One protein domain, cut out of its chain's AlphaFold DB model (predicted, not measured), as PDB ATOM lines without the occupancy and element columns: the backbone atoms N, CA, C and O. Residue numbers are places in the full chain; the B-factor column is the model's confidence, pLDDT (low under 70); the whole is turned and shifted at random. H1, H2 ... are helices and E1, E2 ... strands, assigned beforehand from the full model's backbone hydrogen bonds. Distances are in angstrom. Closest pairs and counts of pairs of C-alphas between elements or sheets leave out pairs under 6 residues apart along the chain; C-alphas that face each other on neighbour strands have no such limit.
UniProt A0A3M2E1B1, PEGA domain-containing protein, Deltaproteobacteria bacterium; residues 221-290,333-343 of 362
ATOM      1  N   PRO A 221      64.475  81.896  46.275       85.62
ATOM      2  CA  PRO A 221      63.806  80.903  47.104       85.62
ATOM      3  C   PRO A 221      64.764  80.370  48.173       85.62
ATOM      4  O   PRO A 221      65.925  80.045  47.887       85.62
ATOM      5  N   LEU A 222      64.263  80.226  49.402       85.31
ATOM      6  CA  LEU A 222      65.010  79.714  50.556       85.31
ATOM      7  C   LEU A 222      65.196  78.191  50.472       85.31
ATOM      8  O   LEU A 222      64.675  77.407  51.267       85.31
ATOM      9  N   THR A 223      65.957  77.761  49.469       87.56
ATOM     10  CA  THR A 223      66.363  76.366  49.296       87.56
ATOM     11  C   THR A 223      67.443  75.985  50.304       87.56
ATOM     12  O   THR A 223      68.244  76.816  50.738       87.56
ATOM     13  N   GLU A 224      67.520  74.696  50.636       83.25
ATOM     14  CA  GLU A 224      68.546  74.159  51.536       83.25
ATOM     15  C   GLU A 224      69.967  74.487  51.046       83.25
ATOM     16  O   GLU A 224      70.828  74.886  51.826       83.25
ATOM     17  N   GLN A 225      70.190  74.415  49.729       87.62
ATOM     18  CA  GLN A 225      71.471  74.724  49.096       87.62
ATOM     19  C   GLN A 225      71.839  76.214  49.180       87.62
ATOM     20  O   GLN A 225      73.006  76.545  49.406       87.62
ATOM     21  N   ALA A 226      70.868  77.119  49.014       87.25
ATOM     22  CA  ALA A 226      71.097  78.557  49.150       87.25
ATOM     23  C   ALA A 226      71.470  78.917  50.594       87.25
ATOM     24  O   ALA A 226      72.449  79.629  50.824       87.25
ATOM     25  N   ILE A 227      70.749  78.349  51.566       84.50
ATOM     26  CA  ILE A 227      71.037  78.513  52.995       84.50
ATOM     27  C   ILE A 227      72.417  77.946  53.331       84.50
ATOM     28  O   ILE A 227      73.217  78.636  53.958       84.50
ATOM     29  N   ALA A 228      72.735  76.735  52.869       85.75
ATOM     30  CA  ALA A 228      74.031  76.116  53.124       85.75
ATOM     31  C   ALA A 228      75.192  76.954  52.576       85.75
ATOM     32  O   ALA A 228      76.185  77.177  53.270       85.75
ATOM     33  N   THR A 229      75.036  77.484  51.361       88.81
ATOM     34  CA  THR A 229      76.025  78.364  50.722       88.81
ATOM     35  C   THR A 229      76.209  79.662  51.509       88.81
ATOM     36  O   THR A 229      77.336  80.074  51.785       88.81
ATOM     37  N   ALA A 230      75.107  80.295  51.911       87.81
ATOM     38  CA  ALA A 230      75.127  81.526  52.689       87.81
ATOM     39  C   ALA A 230      75.781  81.336  54.063       87.81
ATOM     40  O   ALA A 230      76.613  82.147  54.479       87.81
ATOM     41  N   VAL A 231      75.448  80.251  54.766       84.94
ATOM     42  CA  VAL A 231      76.047  79.960  56.068       84.94
ATOM     43  C   VAL A 231      77.525  79.617  55.931       84.94
ATOM     44  O   VAL A 231      78.315  80.096  56.739       84.94
ATOM     45  N   GLN A 232      77.926  78.869  54.901       85.50
ATOM     46  CA  GLN A 232      79.341  78.609  54.635       85.50
ATOM     47  C   GLN A 232      80.124  79.918  54.438       85.50
ATOM     48  O   GLN A 232      81.187  80.100  55.028       85.50
ATOM     49  N   GLN A 233      79.567  80.872  53.686       87.25
ATOM     50  CA  GLN A 233      80.178  82.193  53.506       87.25
ATOM     51  C   GLN A 233      80.266  82.976  54.824       87.25
ATOM     52  O   GLN A 233      81.291  83.590  55.109       87.25
ATOM     53  N   LEU A 234      79.228  82.939  55.665       85.56
ATOM     54  CA  LEU A 234      79.262  83.575  56.990       85.56
ATOM     55  C   LEU A 234      80.225  82.874  57.954       85.56
ATOM     56  O   LEU A 234      80.841  83.537  58.784       85.56
ATOM     57  N   TYR A 235      80.389  81.556  57.850       85.19
ATOM     58  CA  TYR A 235      81.335  80.795  58.658       85.19
ATOM     59  C   TYR A 235      82.774  81.228  58.402       85.19
ATOM     60  O   TYR A 235      83.509  81.485  59.355       85.19
ATOM     61  N   GLU A 236      83.155  81.376  57.134       84.69
ATOM     62  CA  GLU A 236      84.491  81.843  56.748       84.69
ATOM     63  C   GLU A 236      84.793  83.254  57.272       84.69
ATOM     64  O   GLU A 236      85.942  83.569  57.584       84.69
ATOM     65  N   LEU A 237      83.764  84.096  57.410       83.06
ATOM     66  CA  LEU A 237      83.896  85.462  57.921       83.06
ATOM     67  C   LEU A 237      83.949  85.516  59.443       83.06
ATOM     68  O   LEU A 237      84.789  86.207  60.015       83.06
ATOM     69  N   LEU A 238      83.011  84.833  60.098       81.44
ATOM     70  CA  LEU A 238      82.706  85.038  61.513       81.44
ATOM     71  C   LEU A 238      83.286  83.950  62.411       81.44
ATOM     72  O   LEU A 238      83.220  84.068  63.634       81.44
ATOM     73  N   LEU A 239      83.812  82.876  61.813       83.06
ATOM     74  CA  LEU A 239      84.258  81.669  62.506       83.06
ATOM     75  C   LEU A 239      83.156  81.082  63.415       83.06
ATOM     76  O   LEU A 239      83.429  80.494  64.466       83.06
ATOM     77  N   VAL A 240      81.887  81.250  63.014       80.31
ATOM     78  CA  VAL A 240      80.698  80.800  63.759       80.31
ATOM     79  C   VAL A 240      80.407  79.328  63.507       80.31
ATOM     80  O   VAL A 240      80.129  78.910  62.394       80.31
ATOM     81  N   LYS A 241      80.436  78.505  64.553       79.31
ATOM     82  CA  LYS A 241      80.229  77.054  64.395       79.31
ATOM     83  C   LYS A 241      78.791  76.697  64.038       79.31
ATOM     84  O   LYS A 241      78.578  75.700  63.358       79.31
ATOM     85  N   TYR A 242      77.837  77.490  64.520       79.88
ATOM     86  CA  TYR A 242      76.421  77.257  64.290       79.88
ATOM     87  C   TYR A 242      75.725  78.556  63.912       79.88
ATOM     88  O   TYR A 242      75.994  79.610  64.498       79.88
ATOM     89  N   VAL A 243      74.808  78.458  62.956       82.12
ATOM     90  CA  VAL A 243      73.906  79.547  62.579       82.12
ATOM     91  C   VAL A 243      72.483  79.069  62.785       82.12
ATOM     92  O   VAL A 243      72.124  77.980  62.345       82.12
ATOM     93  N   ILE A 244      71.686  79.874  63.481       83.69
ATOM     94  CA  ILE A 244      70.250  79.634  63.591       83.69
ATOM     95  C   ILE A 244      69.584  80.413  62.466       83.69
ATOM     96  O   ILE A 244      69.756  81.632  62.369       83.69
ATOM     97  N   VAL A 245      68.844  79.694  61.629       83.00
ATOM     98  CA  VAL A 245      68.065  80.251  60.529       83.00
ATOM     99  C   VAL A 245      66.603  80.232  60.940       83.00
ATOM    100  O   VAL A 245      66.061  79.173  61.257       83.00
ATOM    101  N   LEU A 246      65.991  81.413  60.949       84.94
ATOM    102  CA  LEU A 246      64.550  81.592  61.088       84.94
ATOM    103  C   LEU A 246      64.022  82.054  59.733       84.94
ATOM    104  O   LEU A 246      64.522  83.049  59.201       84.94
ATOM    105  N   ALA A 247      63.063  81.320  59.181       82.94
ATOM    106  CA  ALA A 247      62.462  81.619  57.889       82.94
ATOM    107  C   ALA A 247      60.965  81.328  57.926       82.94
ATOM    108  O   ALA A 247      60.551  80.321  58.502       82.94
ATOM    109  N   ASP A 248      60.178  82.186  57.286       83.06
ATOM    110  CA  ASP A 248      58.791  81.865  56.971       83.06
ATOM    111  C   ASP A 248      58.765  80.825  55.844       83.06
ATOM    112  O   ASP A 248      59.482  80.955  54.848       83.06
ATOM    113  N   ARG A 249      58.017  79.744  56.045       76.38
ATOM    114  CA  ARG A 249      57.882  78.649  55.087       76.38
ATOM    115  C   ARG A 249      56.401  78.397  54.888       76.38
ATOM    116  O   ARG A 249      55.813  77.584  55.601       76.38
ATOM    117  N   ASP A 250      55.808  79.084  53.925       73.06
ATOM    118  CA  ASP A 250      54.439  78.822  53.483       73.06
ATOM    119  C   ASP A 250      54.300  77.338  53.056       73.06
ATOM    120  O   ASP A 250      55.172  76.837  52.332       73.06
ATOM    121  N   PRO A 251      53.294  76.562  53.529       77.06
ATOM    122  CA  PRO A 251      52.187  76.891  54.451       77.06
ATOM    123  C   PRO A 251      52.418  76.517  55.922       77.06
ATOM    124  O   PRO A 251      51.506  76.578  56.744       77.06
ATOM    125  N   THR A 252      53.623  76.080  56.277       76.19
ATOM    126  CA  THR A 252      53.975  75.611  57.627       76.19
ATOM    127  C   THR A 252      54.221  76.728  58.648       76.19
ATOM    128  O   THR A 252      54.367  76.435  59.836       76.19
ATOM    129  N   GLY A 253      54.241  77.991  58.212       85.00
ATOM    130  CA  GLY A 253      54.569  79.151  59.040       85.00
ATOM    131  C   GLY A 253      56.072  79.272  59.301       85.00
ATOM    132  O   GLY A 253      56.898  78.773  58.536       85.00
ATOM    133  N   ILE A 254      56.449  79.931  60.400       85.38
ATOM    134  CA  ILE A 254      57.860  80.157  60.730       85.38
ATOM    135  C   ILE A 254      58.517  78.831  61.130       85.38
ATOM    136  O   ILE A 254      58.102  78.160  62.072       85.38
ATOM    137  N   GLY A 255      59.587  78.470  60.430       87.44
ATOM    138  CA  GLY A 255      60.458  77.357  60.776       87.44
ATOM    139  C   GLY A 255      61.782  77.838  61.368       87.44
ATOM    140  O   GLY A 255      62.301  78.896  61.006       87.44
ATOM    141  N   ALA A 256      62.357  77.029  62.252       88.50
ATOM    142  CA  ALA A 256      63.714  77.190  62.751       88.50
ATOM    143  C   ALA A 256      64.572  75.983  62.368       88.50
ATOM    144  O   ALA A 256      64.156  74.837  62.535       88.50
ATOM    145  N   ALA A 257      65.796  76.240  61.919       86.31
ATOM    146  CA  ALA A 257      66.809  75.211  61.736       86.31
ATOM    147  C   ALA A 257      68.163  75.689  62.265       86.31
ATOM    148  O   ALA A 257      68.529  76.862  62.169       86.31
ATOM    149  N   VAL A 258      68.931  74.756  62.822       85.75
ATOM    150  CA  VAL A 258      70.340  74.958  63.170       85.75
ATOM    151  C   VAL A 258      71.197  74.446  62.024       85.75
ATOM    152  O   VAL A 258      71.075  73.288  61.624       85.75
ATOM    153  N   PHE A 259      72.089  75.288  61.522       81.44
ATOM    154  CA  PHE A 259      73.116  74.899  60.570       81.44
ATOM    155  C   PHE A 259      74.437  74.648  61.290       81.44
ATOM    156  O   PHE A 259      74.940  75.549  61.964       81.44
ATOM    157  N   ASP A 260      75.017  73.457  61.132       83.38
ATOM    158  CA  ASP A 260      76.398  73.184  61.543       83.38
ATOM    159  C   ASP A 260      77.344  73.524  60.391       83.38
ATOM    160  O   ASP A 260      77.439  72.792  59.400       83.38
ATOM    161  N   ALA A 261      78.076  74.627  60.548       76.69
ATOM    162  CA  ALA A 261      78.996  75.121  59.533       76.69
ATOM    163  C   ALA A 261      80.164  74.164  59.254       76.69
ATOM    164  O   ALA A 261      80.714  74.170  58.159       76.69
ATOM    165  N   ARG A 262      80.536  73.304  60.213       79.06
ATOM    166  CA  ARG A 262      81.628  72.336  60.020       79.06
ATOM    167  C   ARG A 262      81.209  71.165  59.143       79.06
ATOM    168  O   ARG A 262      82.033  70.621  58.417       79.06
ATOM    169  N   GLY A 263      79.950  70.755  59.261       82.88
ATOM    170  CA  GLY A 263      79.391  69.645  58.496       82.88
ATOM    171  C   GLY A 263      78.713  70.071  57.198       82.88
ATOM    172  O   GLY A 263      78.367  69.193  56.413       82.88
ATOM    173  N   ALA A 264      78.489  71.376  57.004       82.44
ATOM    174  CA  ALA A 264      77.587  71.919  55.991       82.44
ATOM    175  C   ALA A 264      76.200  71.240  56.026       82.44
ATOM    176  O   ALA A 264      75.636  70.894  54.989       82.44
ATOM    177  N   ARG A 265      75.677  70.992  57.237       84.56
ATOM    178  CA  ARG A 265      74.406  70.284  57.454       84.56
ATOM    179  C   ARG A 265      73.381  71.204  58.092       84.56
ATOM    180  O   ARG A 265      73.651  71.808  59.132       84.56
ATOM    181  N   VAL A 266      72.195  71.247  57.493       82.31
ATOM    182  CA  VAL A 266      70.992  71.833  58.089       82.31
ATOM    183  C   VAL A 266      70.330  70.741  58.933       82.31
ATOM    184  O   VAL A 266      70.212  69.595  58.501       82.31
ATOM    185  N   THR A 267      69.954  71.063  60.166       86.81
ATOM    186  CA  THR A 267      69.092  70.180  60.970       86.81
ATOM    187  C   THR A 267      67.669  70.166  60.415       86.81
ATOM    188  O   THR A 267      67.306  70.999  59.588       86.81
ATOM    189  N   GLU A 268      66.856  69.206  60.850       87.69
ATOM    190  CA  GLU A 268      65.442  69.193  60.485       87.69
ATOM    191  C   GLU A 268      64.765  70.505  60.909       87.69
ATOM    192  O   GLU A 268      65.043  71.049  61.981       87.69
ATOM    193  N   TRP A 269      63.901  71.022  60.037       85.31
ATOM    194  CA  TRP A 269      63.149  72.235  60.314       85.31
ATOM    195  C   TRP A 269      62.113  71.964  61.394       85.31
ATOM    196  O   TRP A 269      61.270  71.083  61.253       85.31
ATOM    197  N   VAL A 270      62.164  72.757  62.459       89.94
ATOM    198  CA  VAL A 270      61.194  72.696  63.547       89.94
ATOM    199  C   VAL A 270      60.229  73.869  63.380       89.94
ATOM    200  O   VAL A 270      60.698  75.011  63.343       89.94
ATOM    201  N   PRO A 271      58.910  73.636  63.270       89.50
ATOM    202  CA  PRO A 271      57.944  74.726  63.267       89.50
ATOM    203  C   PRO A 271      58.029  75.468  64.602       89.50
ATOM    204  O   PRO A 271      58.059  74.856  65.672       89.50
ATOM    205  N   VAL A 272      58.087  76.792  64.543       89.31
ATOM    206  CA  VAL A 272      58.158  77.664  65.714       89.31
ATOM    207  C   VAL A 272      57.053  78.702  65.633       89.31
ATOM    208  O   VAL A 272      56.805  79.300  64.591       89.31
ATOM    209  N   THR A 273      56.374  78.947  66.751       88.94
ATOM    210  CA  THR A 273      55.447  80.080  66.814       88.94
ATOM    211  C   THR A 273      56.233  81.392  66.796       88.94
ATOM    212  O   THR A 273      57.404  81.432  67.177       88.94
ATOM    213  N   GLU A 274      55.592  82.504  66.441       82.00
ATOM    214  CA  GLU A 274      56.204  83.837  66.557       82.00
ATOM    215  C   GLU A 274      56.688  84.114  67.995       82.00
ATOM    216  O   GLU A 274      57.761  84.680  68.225       82.00
ATOM    217  N   ARG A 275      55.946  83.609  68.991       86.44
ATOM    218  CA  ARG A 275      56.329  83.664  70.405       86.44
ATOM    219  C   ARG A 275      57.584  82.843  70.697       86.44
ATOM    220  O   ARG A 275      58.426  83.324  71.460       86.44
ATOM    221  N   ASP A 276      57.710  81.645  70.126       85.75
ATOM    222  CA  ASP A 276      58.889  80.784  70.273       85.75
ATOM    223  C   ASP A 276      60.099  81.381  69.564       85.75
ATOM    224  O   ASP A 276      61.174  81.410  70.149       85.75
ATOM    225  N   ALA A 277      59.926  81.935  68.362       78.25
ATOM    226  CA  ALA A 277      60.979  82.648  67.646       78.25
ATOM    227  C   ALA A 277      61.473  83.847  68.468       78.25
ATOM    228  O   ALA A 277      62.670  83.976  68.728       78.25
ATOM    229  N   ALA A 278      60.558  84.668  68.994       75.75
ATOM    230  CA  ALA A 278      60.907  85.774  69.880       75.75
ATOM    231  C   ALA A 278      61.556  85.290  71.190       75.75
ATOM    232  O   ALA A 278      62.465  85.933  71.712       75.75
ATOM    233  N   ALA A 279      61.110  84.162  71.753       81.12
ATOM    234  CA  ALA A 279      61.721  83.565  72.939       81.12
ATOM    235  C   ALA A 279      63.127  83.027  72.653       81.12
ATOM    236  O   ALA A 279      64.014  83.243  73.472       81.12
ATOM    237  N   LEU A 280      63.345  82.404  71.496       78.00
ATOM    238  CA  LEU A 280      64.641  81.929  71.028       78.00
ATOM    239  C   LEU A 280      65.602  83.113  70.890       78.00
ATOM    240  O   LEU A 280      66.674  83.098  71.488       78.00
ATOM    241  N   VAL A 281      65.171  84.176  70.203       68.81
ATOM    242  CA  VAL A 281      65.938  85.422  70.040       68.81
ATOM    243  C   VAL A 281      66.258  86.063  71.394       68.81
ATOM    244  O   VAL A 281      67.392  86.473  71.617       68.81
ATOM    245  N   ARG A 282      65.310  86.089  72.342       72.00
ATOM    246  CA  ARG A 282      65.547  86.600  73.710       72.00
ATOM    247  C   ARG A 282      66.446  85.701  74.562       72.00
ATOM    248  O   ARG A 282      67.131  86.204  75.449       72.00
ATOM    249  N   ALA A 283      66.404  84.388  74.347       70.62
ATOM    250  CA  ALA A 283      67.229  83.414  75.061       70.62
ATOM    251  C   ALA A 283      68.686  83.431  74.579       70.62
ATOM    252  O   ALA A 283      69.577  82.950  75.283       70.62
ATOM    253  N   LEU A 284      68.939  84.007  73.401       66.00
ATOM    254  CA  LEU A 284      70.277  84.233  72.885       66.00
ATOM    255  C   LEU A 284      70.913  85.410  73.650       66.00
ATOM    256  O   LEU A 284      70.344  86.498  73.731       66.00
ATOM    257  N   PRO A 285      72.075  85.207  74.293       51.84
ATOM    258  CA  PRO A 285      72.675  86.230  75.138       51.84
ATOM    259  C   PRO A 285      73.209  87.386  74.284       51.84
ATOM    260  O   PRO A 285      74.173  87.199  73.551       51.84
ATOM    261  N   GLY A 286      72.606  88.571  74.428       50.03
ATOM    262  CA  GLY A 286      72.941  89.816  73.720       50.03
ATOM    263  C   GLY A 286      71.700  90.404  73.053       50.03
ATOM    264  O   GLY A 286      71.233  89.884  72.051       50.03
ATOM    265  N   ARG A 287      71.110  91.436  73.661       40.59
ATOM    266  CA  ARG A 287      69.759  91.911  73.328       40.59
ATOM    267  C   ARG A 287      69.676  92.560  71.941       40.59
ATOM    268  O   ARG A 287      70.237  93.633  71.745       40.59
ATOM    269  N   VAL A 288      68.860  91.962  71.073       38.72
ATOM    270  CA  VAL A 288      68.095  92.645  70.018       38.72
ATOM    271  C   VAL A 288      66.704  92.926  70.594       38.72
ATOM    272  O   VAL A 288      66.061  92.019  71.127       38.72
ATOM    273  N   ASP A 289      66.265  94.182  70.558       37.12
ATOM    274  CA  ASP A 289      64.935  94.595  71.019       37.12
ATOM    275  C   ASP A 289      63.943  94.521  69.844       37.12
ATOM    276  O   ASP A 289      64.149  95.168  68.821       37.12
ATOM    277  N   LEU A 290      62.897  93.697  69.973       37.47
ATOM    278  CA  LEU A 290      61.867  93.451  68.947       37.47
ATOM    279  C   LEU A 290      60.567  94.235  69.226       37.47
ATOM    280  O   LEU A 290      59.480  93.805  68.847       37.47
ATOM    281  N   VAL A 333      79.967  80.143  69.136       37.84
ATOM    282  CA  VAL A 333      79.485  81.446  68.681       37.84
ATOM    283  C   VAL A 333      78.254  81.155  67.831       37.84
ATOM    284  O   VAL A 333      78.362  80.401  66.863       37.84
ATOM    285  N   VAL A 334      77.100  81.680  68.245       45.81
ATOM    286  CA  VAL A 334      75.834  81.571  67.510       45.81
ATOM    287  C   VAL A 334      75.580  82.915  66.853       45.81
ATOM    288  O   VAL A 334      75.425  83.917  67.548       45.81
ATOM    289  N   GLY A 335      75.571  82.932  65.523       48.31
ATOM    290  CA  GLY A 335      74.983  84.024  64.755       48.31
ATOM    291  C   GLY A 335      73.504  83.728  64.541       48.31
ATOM    292  O   GLY A 335      73.147  82.605  64.180       48.31
ATOM    293  N   VAL A 336      72.648  84.715  64.781       52.03
ATOM    294  CA  VAL A 336      71.208  84.604  64.532       52.03
ATOM    295  C   VAL A 336      70.923  85.387  63.272       52.03
ATOM    296  O   VAL A 336      71.136  86.598  63.240       52.03
ATOM    297  N   LEU A 337      70.491  84.691  62.226       53.59
ATOM    298  CA  LEU A 337      70.043  85.330  61.003       53.59
ATOM    299  C   LEU A 337      68.516  85.269  60.991       53.59
ATOM    300  O   LEU A 337      67.936  84.204  60.785       53.59
ATOM    301  N   ILE A 338      67.872  86.404  61.257       55.06
ATOM    302  CA  ILE A 338      66.420  86.531  61.122       55.06
ATOM    303  C   ILE A 338      66.144  86.947  59.675       55.06
ATOM    304  O   ILE A 338      66.497  88.058  59.273       55.06
ATOM    305  N   LEU A 339      65.566  86.044  58.880       50.38
ATOM    306  CA  LEU A 339      65.107  86.329  57.523       50.38
ATOM    307  C   LEU A 339      63.581  86.385  57.543       50.38
ATOM    308  O   LEU A 339      62.912  85.359  57.591       50.38
ATOM    309  N   THR A 340      63.025  87.588  57.498       48.22
ATOM    310  CA  THR A 340      61.603  87.791  57.218       48.22
ATOM    311  C   THR A 340      61.478  88.121  55.734       48.22
ATOM    312  O   THR A 340      61.735  89.256  55.329       48.22
ATOM    313  N   ALA A 341      61.165  87.128  54.909       40.16
ATOM    314  CA  ALA A 341      60.758  87.335  53.524       40.16
ATOM    315  C   ALA A 341      59.286  86.920  53.435       40.16
ATOM    316  O   ALA A 341      58.983  85.767  53.714       40.16
ATOM    317  N   SER A 342      58.380  87.850  53.122       38.09
ATOM    318  CA  SER A 342      56.996  87.493  52.789       38.09
ATOM    319  C   SER A 342      56.915  87.253  51.284       38.09
ATOM    320  O   SER A 342      57.295  88.138  50.515       38.09
ATOM    321  N   GLU A 343      56.422  86.090  50.857       39.41
ATOM    322  CA  GLU A 343      56.251  85.769  49.429       39.41
ATOM    323  C   GLU A 343      55.149  86.615  48.750       39.41
ATOM    324  O   GLU A 343      55.140  86.742  47.527       39.41
TER     325      GLU A 343
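Overview. This is residues 221 to 290 and 333 to 343 of the 362 residues of the protein "PEGA domain-containing protein" of Deltaproteobacteria bacterium (UniProt A0A3M2E1B1). Look first for a small sheet of three strands in the middle, with one helix packed on each face: H1 slantwise to the strands, H2 along them. Beyond E2, residues 261 to 273 fold back, and 265 to 266 and 270 to 271 pair antiparallel with E2. The 81 printed residues hold two named helices and three named strands, in the order H1 E1 E2 H2 E3; the mixed sheet runs E2 E1 E3, and the class is mixed, helices and strands. The whole is compact, with a radius of gyration of the C-alphas of 12.3 A and spans of 30 by 29 by 19 A.

Arrangement. Start at inner strand E1, residues 242 to 249, in an antiparallel hairpin with E2, residues 253 to 260; N 255 and O 247, 2.8 A apart, are within hydrogen-bond range. E3, residues 334 to 339, is parallel to E1 at 17 degrees; N 337 and O 244 are within hydrogen-bond range at 3.1 A. H1, residues 224 to 238, is on the sheet at a height of 8.8 A; its closest C-alpha pair with E1 is Val 231 and Val 243, 6.9 A. On the opposite face H2, residues 274 to 283, has a height of 10.0 A; its closest C-alpha pair with E2 is Ile 254 and Glu 274, 7.1 A. In H1 and H2 every O i to N i+4 pair is within hydrogen-bond range.

Along the chain. Find C-alpha 224 at (68.546, 74.159, 51.536), where H1 begins its 20.5 A. E1 spans 20.7 A, E2 22.8 A, H2 13.9 A and E3 15.4 A, ending at C-alpha 339, (65.107, 86.329, 57.523).

Size, cuts and confidence. The link from E2 to H2 is long. Residues 291 to 332 are not printed; C-alphas 290 and 333 are 21.3 A apart across this cut. Look for pLDDT under 70 at residues 281, 284 to 290 and 333 to 343.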